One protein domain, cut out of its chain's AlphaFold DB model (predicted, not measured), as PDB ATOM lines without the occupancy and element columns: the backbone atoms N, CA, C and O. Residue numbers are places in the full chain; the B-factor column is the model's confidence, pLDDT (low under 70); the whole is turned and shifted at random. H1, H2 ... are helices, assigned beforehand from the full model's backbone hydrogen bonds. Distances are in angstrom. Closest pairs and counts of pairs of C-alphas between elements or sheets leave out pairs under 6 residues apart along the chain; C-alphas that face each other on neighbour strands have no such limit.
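AT A GLANCE: This is residues 58 to 129 and 192 to 238 of the 1070 residues of the protein "Hypothetical protein" of Rotaria socialis (UniProt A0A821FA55). Look first for two long helices, H3 and H4, lying side by side and running opposite ways as a slender, slightly crossed pair; the last residues of H3, 122 to 129, stick out beyond the rest. Two short helices, H1 and H2, sit at the end of the pair where H3 begins and H4 ends, with H2 packed on the first residues of H3. The printed part has 119 residues with four named helices, in the order H1, H2, H3, H4, and no named strand; the class is all helix. The whole is only just extended, close to loose, with a radius of gyration of the C-alphas of 20.4 A, and its outline is a rod spanning 73 by 28 by 22 A.

IN THESE COORDINATES: Find C-alpha 87 at (196.410, 191.526, 147.230); from there H3, residues 87 to 129, runs 62.2 A to C-alpha 129 at (152.318, 233.645, 159.395). H4, residues 206 to 234, is 40.6 A long and ends at C-alpha 234 at (190.470, 193.046, 154.917). H2 holds residues 71 to 80, over 14.1 A, and H1 holds residues 64 to 67, over 4.9 A.

HOW THE PARTS SIT: Begin with H3 and H4, which touch with 20 pairs of C-alphas within 8 A. Look at Leu 107 and Phe 216, whose C-alphas are their closest, 6.0 A apart. The two helices run opposite ways at a shallow tilt of 31 degrees. H2 touches H3 too, at residues 87 to 91 of H3 alone; the closest C-alphas are those of Lys 75 and Ile 87, 6.3 A apart. H2 and H3 stand at a steep tilt of 52 degrees, opposite ways. H1 and H2 are close but not clearly touching, with the C-alphas of Ile 67 and Leu 74 the closest at 7.1 A. H1 is only just apart from H3, at 8.2 A, and from H4, at 8.3 A; H2 and H4 are apart. In H2, H3 and H4 every O i to N i+4 pair is within hydrogen-bond range, while H1 is too short for such a pair.

THE WHOLE: The two C-alphas farthest apart are those of Gln 80 and Thr 129, 72.9 A. Residues 122 to 129, which belong to H3, stand free; the body without them spans 61 by 24 by 21 A. Residues 130 to 191 are cut out, and C-alphas 129 and 192 are 36.6 A apart across the cut. After it, look along residues 192 to 205, which hold no named element. The link from H1 to H2 is tight and that from H2 to H3 is short. The mean pLDDT of the printed part is 91.4, with residues 58, 192 and 193 under 70.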
ATOM      1  N   VAL A  58     180.684 195.360 165.220       55.44
ATOM      2  CA  VAL A  58     182.026 195.781 165.638       55.44
ATOM      3  C   VAL A  58     182.867 195.903 164.366       55.44
ATOM      4  O   VAL A  58     183.617 195.002 164.025       55.44
ATOM      5  N   LEU A  59     182.664 196.993 163.619       71.69
ATOM      6  CA  LEU A  59     183.435 197.303 162.427       71.69
ATOM      7  C   LEU A  59     184.874 197.553 162.888       71.69
ATOM      8  O   LEU A  59     185.096 198.509 163.636       71.69
ATOM      9  N   PRO A  60     185.825 196.684 162.523       81.12
ATOM     10  CA  PRO A  60     187.193 196.768 163.013       81.12
ATOM     11  C   PRO A  60     187.813 198.110 162.596       81.12
ATOM     12  O   PRO A  60     187.660 198.528 161.448       81.12
ATOM     13  N   ASP A  61     188.539 198.782 163.496       86.56
ATOM     14  CA  ASP A  61     189.244 200.033 163.161       86.56
ATOM     15  C   ASP A  61     190.584 199.717 162.474       86.56
ATOM     16  O   ASP A  61     191.681 199.936 163.004       86.56
ATOM     17  N   LEU A  62     190.473 199.082 161.302       84.94
ATOM     18  CA  LEU A  62     191.599 198.713 160.457       84.94
ATOM     19  C   LEU A  62     192.246 199.984 159.915       84.94
ATOM     20  O   LEU A  62     191.592 200.818 159.288       84.94
ATOM     21  N   HIS A  63     193.560 200.109 160.101       86.69
ATOM     22  CA  HIS A  63     194.327 201.246 159.603       86.69
ATOM     23  C   HIS A  63     194.609 201.086 158.099       86.69
ATOM     24  O   HIS A  63     195.760 200.985 157.684       86.69
ATOM     25  N   LEU A  64     193.554 201.035 157.279       89.81
ATOM     26  CA  LEU A  64     193.601 200.706 155.846       89.81
ATOM     27  C   LEU A  64     194.640 201.547 155.082       89.81
ATOM     28  O   LEU A  64     195.369 201.015 154.256       89.81
ATOM     29  N   ILE A  65     194.791 202.829 155.438       89.56
ATOM     30  CA  ILE A  65     195.812 203.727 154.871       89.56
ATOM     31  C   ILE A  65     197.241 203.212 155.108       89.56
ATOM     32  O   ILE A  65     198.076 203.349 154.225       89.56
ATOM     33  N   LYS A  66     197.528 202.605 156.268       87.50
ATOM     34  CA  LYS A  66     198.845 202.029 156.585       87.50
ATOM     35  C   LYS A  66     199.014 200.668 155.906       87.50
ATOM     36  O   LYS A  66     200.067 200.419 155.341       87.50
ATOM     37  N   ILE A  67     197.964 199.842 155.914       88.88
ATOM     38  CA  ILE A  67     197.941 198.506 155.292       88.88
ATOM     39  C   ILE A  67     198.223 198.581 153.782       88.88
ATOM     40  O   ILE A  67     199.070 197.851 153.287       88.88
ATOM     41  N   PHE A  68     197.552 199.478 153.056       92.69
ATOM     42  CA  PHE A  68     197.694 199.615 151.599       92.69
ATOM     43  C   PHE A  68     198.735 200.657 151.168       92.69
ATOM     44  O   PHE A  68     198.747 201.057 150.005       92.69
ATOM     45  N   ARG A  69     199.595 201.127 152.081       89.88
ATOM     46  CA  ARG A  69     200.686 202.044 151.715       89.88
ATOM     47  C   ARG A  69     201.843 201.328 151.031       89.88
ATOM     48  O   ARG A  69     202.427 201.891 150.114       89.88
ATOM     49  N   ASP A  70     202.161 200.121 151.487       91.31
ATOM     50  CA  ASP A  70     203.212 199.283 150.916       91.31
ATOM     51  C   ASP A  70     202.609 197.929 150.527       91.31
ATOM     52  O   ASP A  70     202.492 196.995 151.323       91.31
ATOM     53  N   ILE A  71     202.113 197.879 149.291       94.12
ATOM     54  CA  ILE A  71     201.413 196.715 148.749       94.12
ATOM     55  C   ILE A  71     202.382 195.533 148.591       94.12
ATOM     56  O   ILE A  71     201.978 194.394 148.824       94.12
ATOM     57  N   GLU A  72     203.655 195.789 148.272       93.38
ATOM     58  CA  GLU A  72     204.662 194.734 148.128       93.38
ATOM     59  C   GLU A  72     205.052 194.145 149.489       93.38
ATOM     60  O   GLU A  72     205.095 192.925 149.614       93.38
ATOM     61  N   LEU A  73     205.216 194.954 150.544       90.06
ATOM     62  CA  LEU A  73     205.450 194.435 151.901       90.06
ATOM     63  C   LEU A  73     204.247 193.636 152.439       90.06
ATOM     64  O   LEU A  73     204.415 192.618 153.116       90.06
ATOM     65  N   LEU A  74     203.016 194.068 152.133       93.31
ATOM     66  CA  LEU A  74     201.808 193.312 152.479       93.31
ATOM     67  C   LEU A  74     201.759 191.962 151.748       93.31
ATOM     68  O   LEU A  74     201.405 190.945 152.348       93.31
ATOM     69  N   LYS A  75     202.133 191.952 150.468       95.12
ATOM     70  CA  LYS A  75     202.221 190.756 149.630       95.12
ATOM     71  C   LYS A  75     203.327 189.810 150.106       95.12
ATOM     72  O   LYS A  75     203.023 188.644 150.324       95.12
ATOM     73  N   GLU A  76     204.531 190.307 150.406       93.56
ATOM     74  CA  GLU A  76     205.628 189.537 151.019       93.56
ATOM     75  C   GLU A  76     205.161 188.857 152.316       93.56
ATOM     76  O   GLU A  76     205.374 187.662 152.500       93.56
ATOM     77  N   ASN A  77     204.476 189.587 153.204       94.06
ATOM     78  CA  ASN A  77     203.951 189.053 154.466       94.06
ATOM     79  C   ASN A  77     202.886 187.957 154.244       94.06
ATOM     80  O   ASN A  77     202.869 186.953 154.956       94.06
ATOM     81  N   CYS A  78     202.006 188.109 153.250       95.44
ATOM     82  CA  CYS A  78     201.028 187.074 152.895       95.44
ATOM     83  C   CYS A  78     201.686 185.839 152.259       95.44
ATOM     84  O   CYS A  78     201.368 184.718 152.656       95.44
ATOM     85  N   GLU A  79     202.640 186.027 151.344       94.56
ATOM     86  CA  GLU A  79     203.418 184.953 150.716       94.56
ATOM     87  C   GLU A  79     204.246 184.183 151.761       94.56
ATOM     88  O   GLU A  79     204.159 182.956 151.835       94.56
ATOM     89  N   GLN A  80     204.952 184.881 152.661       93.44
ATOM     90  CA  GLN A  80     205.708 184.288 153.777       93.44
ATOM     91  C   GLN A  80     204.828 183.501 154.760       93.44
ATOM     92  O   GLN A  80     205.330 182.604 155.443       93.44
ATOM     93  N   ARG A  81     203.525 183.798 154.832       94.38
ATOM     94  CA  ARG A  81     202.535 183.075 155.649       94.38
ATOM     95  C   ARG A  81     201.754 182.003 154.874       94.38
ATOM     96  O   ARG A  81     200.892 181.357 155.463       94.38
ATOM     97  N   ASN A  82     202.046 181.789 153.588       95.00
ATOM     98  CA  ASN A  82     201.288 180.919 152.675       95.00
ATOM     99  C   ASN A  82     199.787 181.277 152.574       95.00
ATOM    100  O   ASN A  82     198.936 180.400 152.408       95.00
ATOM    101  N   LEU A  83     199.438 182.562 152.692       92.94
ATOM    102  CA  LEU A  83     198.057 183.036 152.619       92.94
ATOM    103  C   LEU A  83     197.666 183.353 151.172       92.94
ATOM    104  O   LEU A  83     198.174 184.294 150.566       92.94
ATOM    105  N   MET A  84     196.704 182.596 150.638       92.62
ATOM    106  CA  MET A  84     196.142 182.809 149.301       92.62
ATOM    107  C   MET A  84     195.144 183.980 149.288       92.62
ATOM    108  O   MET A  84     193.934 183.776 149.201       92.62
ATOM    109  N   VAL A  85     195.651 185.209 149.390       93.81
ATOM    110  CA  VAL A  85     194.864 186.445 149.250       93.81
ATOM    111  C   VAL A  85     195.296 187.169 147.978       93.81
ATOM    112  O   VAL A  85     196.479 187.439 147.796       93.81
ATOM    113  N   ASP A  86     194.343 187.525 147.115       96.81
ATOM    114  CA  ASP A  86     194.621 188.386 145.961       96.81
ATOM    115  C   ASP A  86     194.787 189.843 146.422       96.81
ATOM    116  O   ASP A  86     193.835 190.625 146.515       96.81
ATOM    117  N   ILE A  87     196.028 190.191 146.763       97.00
ATOM    118  CA  ILE A  87     196.410 191.526 147.230       97.00
ATOM    119  C   ILE A  87     196.228 192.587 146.133       97.00
ATOM    120  O   ILE A  87     195.908 193.731 146.456       97.00
ATOM    121  N   ASN A  88     196.341 192.222 144.852       96.62
ATOM    122  CA  ASN A  88     196.156 193.152 143.737       96.62
ATOM    123  C   ASN A  88     194.679 193.532 143.581       96.62
ATOM    124  O   ASN A  88     194.344 194.718 143.500       96.62
ATOM    125  N   GLN A  89     193.787 192.538 143.611       97.00
ATOM    126  CA  GLN A  89     192.343 192.769 143.626       97.00
ATOM    127  C   GLN A  89     191.934 193.575 144.864       97.00
ATOM    128  O   GLN A  89     191.208 194.561 144.739       97.00
ATOM    129  N   LEU A  90     192.457 193.235 146.047       96.50
ATOM    130  CA  LEU A  90     192.123 193.950 147.279       96.50
ATOM    131  C   LEU A  90     192.628 195.406 147.286       96.50
ATOM    132  O   LEU A  90     191.935 196.294 147.787       96.50
ATOM    133  N   ALA A  91     193.793 195.684 146.694       96.38
ATOM    134  CA  ALA A  91     194.289 197.046 146.499       96.38
ATOM    135  C   ALA A  91     193.426 197.842 145.500       96.38
ATOM    136  O   ALA A  91     193.141 199.020 145.731       96.38
ATOM    137  N   SER A  92     192.951 197.201 144.427       96.69
ATOM    138  CA  SER A  92     191.984 197.789 143.486       96.69
ATOM    139  C   SER A  92     190.655 198.122 144.179       96.69
ATOM    140  O   SER A  92     190.152 199.248 144.077       96.69
ATOM    141  N   ASP A  93     190.131 197.193 144.986       96.88
ATOM    142  CA  ASP A  93     188.925 197.406 145.788       96.88
ATOM    143  C   ASP A  93     189.114 198.503 146.843       96.88
ATOM    144  O   ASP A  93     188.188 199.280 147.073       96.88
ATOM    145  N   TYR A  94     190.309 198.661 147.421       96.50
ATOM    146  CA  TYR A  94     190.617 199.778 148.318       96.50
ATOM    147  C   TYR A  94     190.559 201.138 147.603       96.50
ATOM    148  O   TYR A  94     189.937 202.075 148.109       96.50
ATOM    149  N   GLN A  95     191.140 201.251 146.404       96.69
ATOM    150  CA  GLN A  95     191.062 202.471 145.585       96.69
ATOM    151  C   GLN A  95     189.613 202.799 145.197       96.69
ATOM    152  O   GLN A  95     189.180 203.955 145.245       96.69
ATOM    153  N   ARG A  96     188.824 201.774 144.861       96.56
ATOM    154  CA  ARG A  96     187.385 201.911 144.618       96.56
ATOM    155  C   ARG A  96     186.633 202.344 145.881       96.56
ATOM    156  O   ARG A  96     185.804 203.248 145.810       96.56
ATOM    157  N   TRP A  97     186.946 201.761 147.034       96.25
ATOM    158  CA  TRP A  97     186.344 202.096 148.326       96.25
ATOM    159  C   TRP A  97     186.642 203.531 148.748       96.25
ATOM    160  O   TRP A  97     185.733 204.219 149.203       96.25
ATOM    161  N   GLN A  98     187.856 204.040 148.519       95.25
ATOM    162  CA  GLN A  98     188.160 205.457 148.734       95.25
ATOM    163  C   GLN A  98     187.260 206.373 147.886       95.25
ATOM    164  O   GLN A  98     186.709 207.344 148.411       95.25
ATOM    165  N   LYS A  99     187.067 206.047 146.597       95.69
ATOM    166  CA  LYS A  99     186.194 206.801 145.680       95.69
ATOM    167  C   LYS A  99     184.728 206.752 146.123       95.69
ATOM    168  O   LYS A  99     184.131 207.805 146.339       95.69
ATOM    169  N   GLU A 100     184.167 205.558 146.334       95.50
ATOM    170  CA  GLU A 100     182.768 205.403 146.763       95.50
ATOM    171  C   GLU A 100     182.517 206.015 148.156       95.50
ATOM    172  O   GLU A 100     181.471 206.614 148.384       95.50
ATOM    173  N   LYS A 101     183.494 205.973 149.072       94.19
ATOM    174  CA  LYS A 101     183.402 206.604 150.401       94.19
ATOM    175  C   LYS A 101     183.461 208.131 150.349       94.19
ATOM    176  O   LYS A 101     182.818 208.787 151.173       94.19
ATOM    177  N   LYS A 102     184.224 208.711 149.413       93.88
ATOM    178  CA  LYS A 102     184.218 210.160 149.154       93.88
ATOM    179  C   LYS A 102     182.855 210.593 148.610       93.88
ATOM    180  O   LYS A 102     182.292 211.561 149.114       93.88
ATOM    181  N   GLU A 103     182.301 209.834 147.667       94.44
ATOM    182  CA  GLU A 103     180.976 210.104 147.101       94.44
ATOM    183  C   GLU A 103     179.849 209.920 148.129       94.44
ATOM    184  O   GLU A 103     178.974 210.778 148.236       94.44
ATOM    185  N   TYR A 104     179.922 208.889 148.980       95.06
ATOM    186  CA  TYR A 104     178.985 208.697 150.091       95.06
ATOM    187  C   TYR A 104     178.928 209.922 151.012       95.06
ATOM    188  O   TYR A 104     177.844 210.367 151.387       95.06
ATOM    189  N   ARG A 105     180.095 210.485 151.368       92.62
ATOM    190  CA  ARG A 105     180.172 211.721 152.161       92.62
ATOM    191  C   ARG A 105     179.540 212.888 151.407       92.62
ATOM    192  O   ARG A 105     178.660 213.526 151.965       92.62
ATOM    193  N   ARG A 106     179.911 213.105 150.138       93.19
ATOM    194  CA  ARG A 106     179.374 214.195 149.304       93.19
ATOM    195  C   ARG A 106     177.844 214.161 149.225       93.19
ATOM    196  O   ARG A 106     177.208 215.175 149.489       93.19
ATOM    197  N   LEU A 107     177.252 213.001 148.925       93.44
ATOM    198  CA  LEU A 107     175.795 212.837 148.841       93.44
ATOM    199  C   LEU A 107     175.104 213.008 150.201       93.44
ATOM    200  O   LEU A 107     174.070 213.664 150.276       93.44
ATOM    201  N   ARG A 108     175.682 212.464 151.280       94.44
ATOM    202  CA  ARG A 108     175.166 212.625 152.649       94.44
ATOM    203  C   ARG A 108     175.174 214.092 153.086       94.44
ATOM    204  O   ARG A 108     174.207 214.566 153.674       94.44
ATOM    205  N   ASP A 109     176.271 214.792 152.824       92.38
ATOM    206  CA  ASP A 109     176.479 216.168 153.272       92.38
ATOM    207  C   ASP A 109     175.599 217.130 152.451       92.38
ATOM    208  O   ASP A 109     174.965 218.011 153.028       92.38
ATOM    209  N   LEU A 110     175.426 216.870 151.146       92.12
ATOM    210  CA  LEU A 110     174.443 217.547 150.291       92.12
ATOM    211  C   LEU A 110     172.995 217.295 150.750       92.12
ATOM    212  O   LEU A 110     172.211 218.239 150.837       92.12
ATOM    213  N   HIS A 111     172.635 216.049 151.086       93.94
ATOM    214  CA  HIS A 111     171.310 215.715 151.623       93.94
ATOM    215  C   HIS A 111     171.032 216.467 152.933       93.94
ATOM    216  O   HIS A 111     169.968 217.061 153.080       93.94
ATOM    217  N   HIS A 112     171.980 216.482 153.878       93.31
ATOM    218  CA  HIS A 112     171.831 217.241 155.125       93.31
ATOM    219  C   HIS A 112     171.754 218.754 154.894       93.31
ATOM    220  O   HIS A 112     170.936 219.407 155.531       93.31
ATOM    221  N   ALA A 113     172.548 219.319 153.980       92.69
ATOM    222  CA  ALA A 113     172.466 220.742 153.653       92.69
ATOM    223  C   ALA A 113     171.076 221.123 153.113       92.69
ATOM    224  O   ALA A 113     170.496 222.114 153.549       92.69
ATOM    225  N   GLN A 114     170.509 220.308 152.218       95.06
ATOM    226  CA  GLN A 114     169.180 220.550 151.650       95.06
ATOM    227  C   GLN A 114     168.040 220.321 152.660       95.06
ATOM    228  O   GLN A 114     167.090 221.102 152.668       95.06
ATOM    229  N   GLU A 115     168.139 219.322 153.547       94.94
ATOM    230  CA  GLU A 115     167.166 219.125 154.639       94.94
ATOM    231  C   GLU A 115     167.212 220.311 155.631       94.94
ATOM    232  O   GLU A 115     166.176 220.882 155.956       94.94
ATOM    233  N   ASN A 116     168.405 220.792 156.003       94.62
ATOM    234  CA  ASN A 116     168.557 221.970 156.870       94.62
ATOM    235  C   ASN A 116     167.965 223.248 156.239       94.62
ATOM    236  O   ASN A 116     167.328 224.038 156.934       94.62
ATOM    237  N   LEU A 117     168.144 223.467 154.928       94.94
ATOM    238  CA  LEU A 117     167.522 224.594 154.210       94.94
ATOM    239  C   LEU A 117     165.988 224.495 154.201       94.94
ATOM    240  O   LEU A 117     165.300 225.511 154.298       94.94
ATOM    241  N   ARG A 118     165.446 223.274 154.111       93.75
ATOM    242  CA  ARG A 118     164.003 223.000 154.186       93.75
ATOM    243  C   ARG A 118     163.446 223.303 155.572       93.75
ATOM    244  O   ARG A 118     162.448 224.013 155.665       93.75
ATOM    245  N   GLU A 119     164.115 222.841 156.625       95.19
ATOM    246  CA  GLU A 119     163.760 223.144 158.017       95.19
ATOM    247  C   GLU A 119     163.818 224.656 158.300       95.19
ATOM    248  O   GLU A 119     162.878 225.216 158.864       95.19
ATOM    249  N   GLN A 120     164.867 225.350 157.839       95.50
ATOM    250  CA  GLN A 120     164.985 226.808 157.966       95.50
ATOM    251  C   GLN A 120     163.871 227.552 157.225       95.50
ATOM    252  O   GLN A 120     163.307 228.503 157.766       95.50
ATOM    253  N   LYS A 121     163.519 227.123 156.007       94.62
ATOM    254  CA  LYS A 121     162.411 227.727 155.261       94.62
ATOM    255  C   LYS A 121     161.075 227.520 155.978       94.62
ATOM    256  O   LYS A 121     160.348 228.490 156.154       94.62
ATOM    257  N   GLN A 122     160.785 226.306 156.449       94.50
ATOM    258  CA  GLN A 122     159.562 226.020 157.208       94.50
ATOM    259  C   GLN A 122     159.481 226.844 158.502       94.50
ATOM    260  O   GLN A 122     158.421 227.382 158.815       94.50
ATOM    261  N   ALA A 123     160.595 227.004 159.225       94.38
ATOM    262  CA  ALA A 123     160.656 227.868 160.403       94.38
ATOM    263  C   ALA A 123     160.385 229.345 160.054       94.38
ATOM    264  O   ALA A 123     159.594 230.001 160.730       94.38
ATOM    265  N   ASN A 124     160.985 229.859 158.975       94.00
ATOM    266  CA  ASN A 124     160.758 231.231 158.516       94.00
ATOM    267  C   ASN A 124     159.299 231.456 158.079       94.00
ATOM    268  O   ASN A 124     158.690 232.446 158.490       94.00
ATOM    269  N   ASP A 125     158.720 230.529 157.310       92.75
ATOM    270  CA  ASP A 125     157.331 230.600 156.844       92.75
ATOM    271  C   ASP A 125     156.351 230.647 158.038       92.75
ATOM    272  O   ASP A 125     155.461 231.500 158.060       92.75
ATOM    273  N   LEU A 126     156.580 229.832 159.083       92.56
ATOM    274  CA  LEU A 126     155.809 229.862 160.338       92.56
ATOM    275  C   LEU A 126     155.916 231.214 161.069       92.56
ATOM    276  O   LEU A 126     154.901 231.784 161.475       92.56
ATOM    277  N   THR A 127     157.123 231.782 161.196       89.06
ATOM    278  CA  THR A 127     157.280 233.100 161.847       89.06
ATOM    279  C   THR A 127     156.578 234.227 161.083       89.06
ATOM    280  O   THR A 127     156.047 235.154 161.696       89.06
ATOM    281  N   MET A 128     156.518 234.145 159.750       78.88
ATOM    282  CA  MET A 128     155.842 235.144 158.920       78.88
ATOM    283  C   MET A 128     154.314 235.008 158.956       78.88
ATOM    284  O   MET A 128     153.620 236.025 158.847       78.88
ATOM    285  N   THR A 129     153.761 233.806 159.150       79.19
ATOM    286  CA  THR A 129     152.318 233.645 159.395       79.19
ATOM    287  C   THR A 129     151.902 234.232 160.744       79.19
ATOM    288  O   THR A 129     150.952 235.017 160.783       79.19
ATOM    289  N   PRO A 192     179.658 220.677 139.643       65.25
ATOM    290  CA  PRO A 192     180.861 221.342 140.122       65.25
ATOM    291  C   PRO A 192     180.798 221.494 141.642       65.25
ATOM    292  O   PRO A 192     179.741 221.824 142.194       65.25
ATOM    293  N   ASN A 193     181.941 221.341 142.319       69.06
ATOM    294  CA  ASN A 193     182.063 221.661 143.751       69.06
ATOM    295  C   ASN A 193     181.648 223.119 144.048       69.06
ATOM    296  O   ASN A 193     181.268 223.444 145.166       69.06
ATOM    297  N   GLU A 194     181.690 223.984 143.032       75.50
ATOM    298  CA  GLU A 194     181.282 225.389 143.083       75.50
ATOM    299  C   GLU A 194     179.771 225.619 142.915       75.50
ATOM    300  O   GLU A 194     179.324 226.758 143.055       75.50
ATOM    301  N   SER A 195     178.965 224.592 142.618       80.88
ATOM    302  CA  SER A 195     177.518 224.761 142.426       80.88
ATOM    303  C   SER A 195     176.832 225.311 143.684       80.88
ATOM    304  O   SER A 195     177.144 224.913 144.808       80.88
ATOM    305  N   LEU A 196     175.857 226.208 143.495       80.44
ATOM    306  CA  LEU A 196     175.115 226.839 144.597       80.44
ATOM    307  C   LEU A 196     174.431 225.794 145.499       80.44
ATOM    308  O   LEU A 196     174.370 225.962 146.714       80.44
ATOM    309  N   TYR A 197     173.992 224.669 144.922       81.75
ATOM    310  CA  TYR A 197     173.448 223.531 145.665       81.75
ATOM    311  C   TYR A 197     174.483 222.853 146.575       81.75
ATOM    312  O   TYR A 197     174.160 222.544 147.721       81.75
ATOM    313  N   ALA A 198     175.718 222.647 146.098       75.00
ATOM    314  CA  ALA A 198     176.799 222.049 146.886       75.00
ATOM    315  C   ALA A 198     177.266 222.958 148.034       75.00
ATOM    316  O   ALA A 198     177.694 222.457 149.072       75.00
ATOM    317  N   ARG A 199     177.138 224.281 147.870       80.81
ATOM    318  CA  ARG A 199     177.422 225.278 148.914       80.81
ATOM    319  C   ARG A 199     176.261 225.523 149.886       80.81
ATOM    320  O   ARG A 199     176.453 226.203 150.885       80.81
ATOM    321  N   GLY A 200     175.071 224.975 149.618       81.50
ATOM    322  CA  GLY A 200     173.862 225.280 150.393       81.50
ATOM    323  C   GLY A 200     173.346 226.713 150.187       81.50
ATOM    324  O   GLY A 200     172.585 227.212 151.005       81.50
ATOM    325  N   GLU A 201     173.752 227.378 149.103       87.06
ATOM    326  CA  GLU A 201     173.311 228.729 148.727       87.06
ATOM    327  C   GLU A 201     171.986 228.707 147.939       87.06
ATOM    328  O   GLU A 201     171.294 229.719 147.858       87.06
ATOM    329  N   ALA A 202     171.611 227.552 147.371       89.25
ATOM    330  CA  ALA A 202     170.350 227.343 146.659       89.25
ATOM    331  C   ALA A 202     169.569 226.140 147.214       89.25
ATOM    332  O   ALA A 202     170.133 225.071 147.468       89.25
ATOM    333  N   MET A 203     168.253 226.312 147.358       92.94
ATOM    334  CA  MET A 203     167.317 225.264 147.772       92.94
ATOM    335  C   MET A 203     166.785 224.507 146.549       92.94
ATOM    336  O   MET A 203     166.254 225.117 145.626       92.94
ATOM    337  N   MET A 204     166.882 223.177 146.571       93.50
ATOM    338  CA  MET A 204     166.282 222.293 145.568       93.50
ATOM    339  C   MET A 204     164.752 222.275 145.666       93.50
ATOM    340  O   MET A 204     164.187 222.239 146.769       93.50
ATOM    341  N   THR A 205     164.077 222.203 144.518       94.94
ATOM    342  CA  THR A 205     162.632 221.941 144.448       94.94
ATOM    343  C   THR A 205     162.283 220.581 145.064       94.94
ATOM    344  O   THR A 205     163.140 219.714 145.244       94.94
ATOM    345  N   ASP A 206     161.010 220.359 145.402       93.75
ATOM    346  CA  ASP A 206     160.581 219.115 146.060       93.75
ATOM    347  C   ASP A 206     160.810 217.859 145.213       93.75
ATOM    348  O   ASP A 206     161.154 216.813 145.763       93.75
ATOM    349  N   LYS A 207     160.707 217.969 143.883       93.69
ATOM    350  CA  LYS A 207     161.032 216.870 142.962       93.69
ATOM    351  C   LYS A 207     162.529 216.556 142.966       93.69
ATOM    352  O   LYS A 207     162.911 215.400 143.137       93.69
ATOM    353  N   GLU A 208     163.370 217.581 142.838       92.56
ATOM    354  CA  GLU A 208     164.830 217.432 142.836       92.56
ATOM    355  C   GLU A 208     165.338 216.865 144.166       92.56
ATOM    356  O   GLU A 208     166.150 215.941 144.178       92.56
ATOM    357  N   PHE A 209     164.813 217.356 145.293       94.50
ATOM    358  CA  PHE A 209     165.171 216.847 146.614       94.50
ATOM    359  C   PHE A 209     164.687 215.409 146.842       94.50
ATOM    360  O   PHE A 209     165.426 214.597 147.395       94.50
ATOM    361  N   HIS A 210     163.477 215.059 146.390       94.50
ATOM    362  CA  HIS A 210     162.996 213.680 146.461       94.50
ATOM    363  C   HIS A 210     163.880 212.731 145.636       94.50
ATOM    364  O   HIS A 210     164.240 211.657 146.118       94.50
ATOM    365  N   SER A 211     164.307 213.158 144.441       92.50
ATOM    366  CA  SER A 211     165.256 212.413 143.605       92.50
ATOM    367  C   SER A 211     166.634 212.278 144.271       92.50
ATOM    368  O   SER A 211     167.155 211.167 144.383       92.50
ATOM    369  N   LEU A 212     167.188 213.363 144.836       93.12
ATOM    370  CA  LEU A 212     168.426 213.326 145.627       93.12
ATOM    371  C   LEU A 212     168.322 212.344 146.804       93.12
ATOM    372  O   LEU A 212     169.255 211.582 147.049       93.12
ATOM    373  N   LYS A 213     167.197 212.345 147.527       95.31
ATOM    374  CA  LYS A 213     166.938 211.459 148.670       95.31
ATOM    375  C   LYS A 213     166.850 209.993 148.249       95.31
ATOM    376  O   LYS A 213     167.461 209.140 148.893       95.31
ATOM    377  N   LEU A 214     166.166 209.705 147.141       95.25
ATOM    378  CA  LEU A 214     166.092 208.366 146.559       95.25
ATOM    379  C   LEU A 214     167.476 207.874 146.103       95.25
ATOM    380  O   LEU A 214     167.887 206.775 146.478       95.25
ATOM    381  N   HIS A 215     168.224 208.703 145.369       92.81
ATOM    382  CA  HIS A 215     169.581 208.390 144.921       92.81
ATOM    383  C   HIS A 215     170.548 208.197 146.101       92.81
ATOM    384  O   HIS A 215     171.327 207.243 146.110       92.81
ATOM    385  N   PHE A 216     170.469 209.044 147.133       95.19
ATOM    386  CA  PHE A 216     171.270 208.903 148.348       95.19
ATOM    387  C   PHE A 216     170.995 207.576 149.063       95.19
ATOM    388  O   PHE A 216     171.949 206.887 149.419       95.19
ATOM    389  N   GLU A 217     169.733 207.169 149.238       95.44
ATOM    390  CA  GLU A 217     169.408 205.888 149.880       95.44
ATOM    391  C   GLU A 217     169.823 204.675 149.028       95.44
ATOM    392  O   GLU A 217     170.402 203.724 149.561       95.44
ATOM    393  N   GLN A 218     169.636 204.719 147.705       95.00
ATOM    394  CA  GLN A 218     170.145 203.686 146.792       95.00
ATOM    395  C   GLN A 218     171.678 203.564 146.874       95.00
ATOM    396  O   GLN A 218     172.218 202.466 147.052       95.00
ATOM    397  N   PHE A 219     172.393 204.693 146.812       95.19
ATOM    398  CA  PHE A 219     173.849 204.728 146.926       95.19
ATOM    399  C   PHE A 219     174.316 204.257 148.307       95.19
ATOM    400  O   PHE A 219     175.246 203.460 148.404       95.19
ATOM    401  N   ARG A 220     173.645 204.677 149.385       94.75
ATOM    402  CA  ARG A 220     173.910 204.261 150.770       94.75
ATOM    403  C   ARG A 220     173.785 202.749 150.943       94.75
ATOM    404  O   ARG A 220     174.635 202.154 151.603       94.75
ATOM    405  N   GLN A 221     172.772 202.116 150.349       94.25
ATOM    406  CA  GLN A 221     172.610 200.659 150.385       94.25
ATOM    407  C   GLN A 221     173.718 199.943 149.598       94.25
ATOM    408  O   GLN A 221     174.362 199.038 150.136       94.25
ATOM    409  N   LYS A 222     174.002 200.388 148.366       95.56
ATOM    410  CA  LYS A 222     175.085 199.851 147.523       95.56
ATOM    411  C   LYS A 222     176.453 199.971 148.203       95.56
ATOM    412  O   LYS A 222     177.165 198.974 148.327       95.56
ATOM    413  N   PHE A 223     176.783 201.161 148.704       95.25
ATOM    414  CA  PHE A 223     178.028 201.434 149.415       95.25
ATOM    415  C   PHE A 223     178.128 200.623 150.711       95.25
ATOM    416  O   PHE A 223     179.180 200.055 150.970       95.25
ATOM    417  N   ARG A 224     177.047 200.473 151.492       93.06
ATOM    418  CA  ARG A 224     177.043 199.630 152.705       93.06
ATOM    419  C   ARG A 224     177.386 198.170 152.399       93.06
ATOM    420  O   ARG A 224     178.154 197.565 153.142       93.06
ATOM    421  N   LEU A 225     176.831 197.601 151.326       92.62
ATOM    422  CA  LEU A 225     177.139 196.228 150.911       92.62
ATOM    423  C   LEU A 225     178.592 196.088 150.433       92.62
ATOM    424  O   LEU A 225     179.235 195.077 150.721       92.62
ATOM    425  N   PHE A 226     179.117 197.090 149.725       95.25
ATOM    426  CA  PHE A 226     180.508 197.098 149.276       95.25
ATOM    427  C   PHE A 226     181.497 197.290 150.438       95.25
ATOM    428  O   PHE A 226     182.420 196.493 150.570       95.25
ATOM    429  N   ASP A 227     181.257 198.258 151.327       93.62
ATOM    430  CA  ASP A 227     182.012 198.501 152.564       93.62
ATOM    431  C   ASP A 227     182.070 197.237 153.430       93.62
ATOM    432  O   ASP A 227     183.154 196.802 153.808       93.62
ATOM    433  N   GLN A 228     180.934 196.561 153.652       90.44
ATOM    434  CA  GLN A 228     180.906 195.304 154.403       90.44
ATOM    435  C   GLN A 228     181.753 194.207 153.734       90.44
ATOM    436  O   GLN A 228     182.550 193.562 154.414       90.44
ATOM    437  N   ARG A 229     181.622 193.994 152.416       92.31
ATOM    438  CA  ARG A 229     182.421 192.992 151.681       92.31
ATOM    439  C   ARG A 229     183.916 193.312 151.719       92.31
ATOM    440  O   ARG A 229     184.718 192.421 151.982       92.31
ATOM    441  N   PHE A 230     184.280 194.574 151.510       94.50
ATOM    442  CA  PHE A 230     185.663 195.040 151.526       94.50
ATOM    443  C   PHE A 230     186.302 194.909 152.919       94.50
ATOM    444  O   PHE A 230     187.415 194.403 153.045       94.50
ATOM    445  N   ILE A 231     185.582 195.282 153.984       91.00
ATOM    446  CA  ILE A 231     186.047 195.113 155.368       91.00
ATOM    447  C   ILE A 231     186.178 193.628 155.736       91.00
ATOM    448  O   ILE A 231     187.162 193.256 156.373       91.00
ATOM    449  N   VAL A 232     185.255 192.763 155.297       88.81
ATOM    450  CA  VAL A 232     185.378 191.304 155.476       88.81
ATOM    451  C   VAL A 232     186.590 190.747 154.725       88.81
ATOM    452  O   VAL A 232     187.325 189.942 155.289       88.81
ATOM    453  N   ALA A 233     186.881 191.208 153.507       92.19
ATOM    454  CA  ALA A 233     188.110 190.827 152.808       92.19
ATOM    455  C   ALA A 233     189.365 191.290 153.580       92.19
ATOM    456  O   ALA A 233     190.270 190.495 153.829       92.19
ATOM    457  N   CYS A 234     189.378 192.529 154.085       93.06
ATOM    458  CA  CYS A 234     190.470 193.046 154.917       93.06
ATOM    459  C   CYS A 234     190.626 192.310 156.265       93.06
ATOM    460  O   CYS A 234     191.728 192.272 156.810       93.06
ATOM    461  N   LEU A 235     189.569 191.688 156.805       90.25
ATOM    462  CA  LEU A 235     189.652 190.843 158.004       90.25
ATOM    463  C   LEU A 235     190.453 189.543 157.784       90.25
ATOM    464  O   LEU A 235     190.895 188.947 158.769       90.25
ATOM    465  N   HIS A 236     190.709 189.136 156.538       92.06
ATOM    466  CA  HIS A 236     191.570 187.990 156.222       92.06
ATOM    467  C   HIS A 236     193.062 188.360 156.135       92.06
ATOM    468  O   HIS A 236     193.907 187.468 156.108       92.06
ATOM    469  N   LEU A 237     193.407 189.655 156.134       94.44
ATOM    470  CA  LEU A 237     194.803 190.095 156.143       94.44
ATOM    471  C   LEU A 237     195.464 189.824 157.505       94.44
ATOM    472  O   LEU A 237     194.855 190.128 158.539       94.44
ATOM    473  N   PRO A 238     196.708 189.305 157.523       95.38
ATOM    474  CA  PRO A 238     197.454 189.044 158.747       95.38
ATOM    475  C   PRO A 238     198.007 190.330 159.378       95.38
ATOM    476  O   PRO A 238     198.080 191.390 158.756       95.38
TER     477      PRO A 238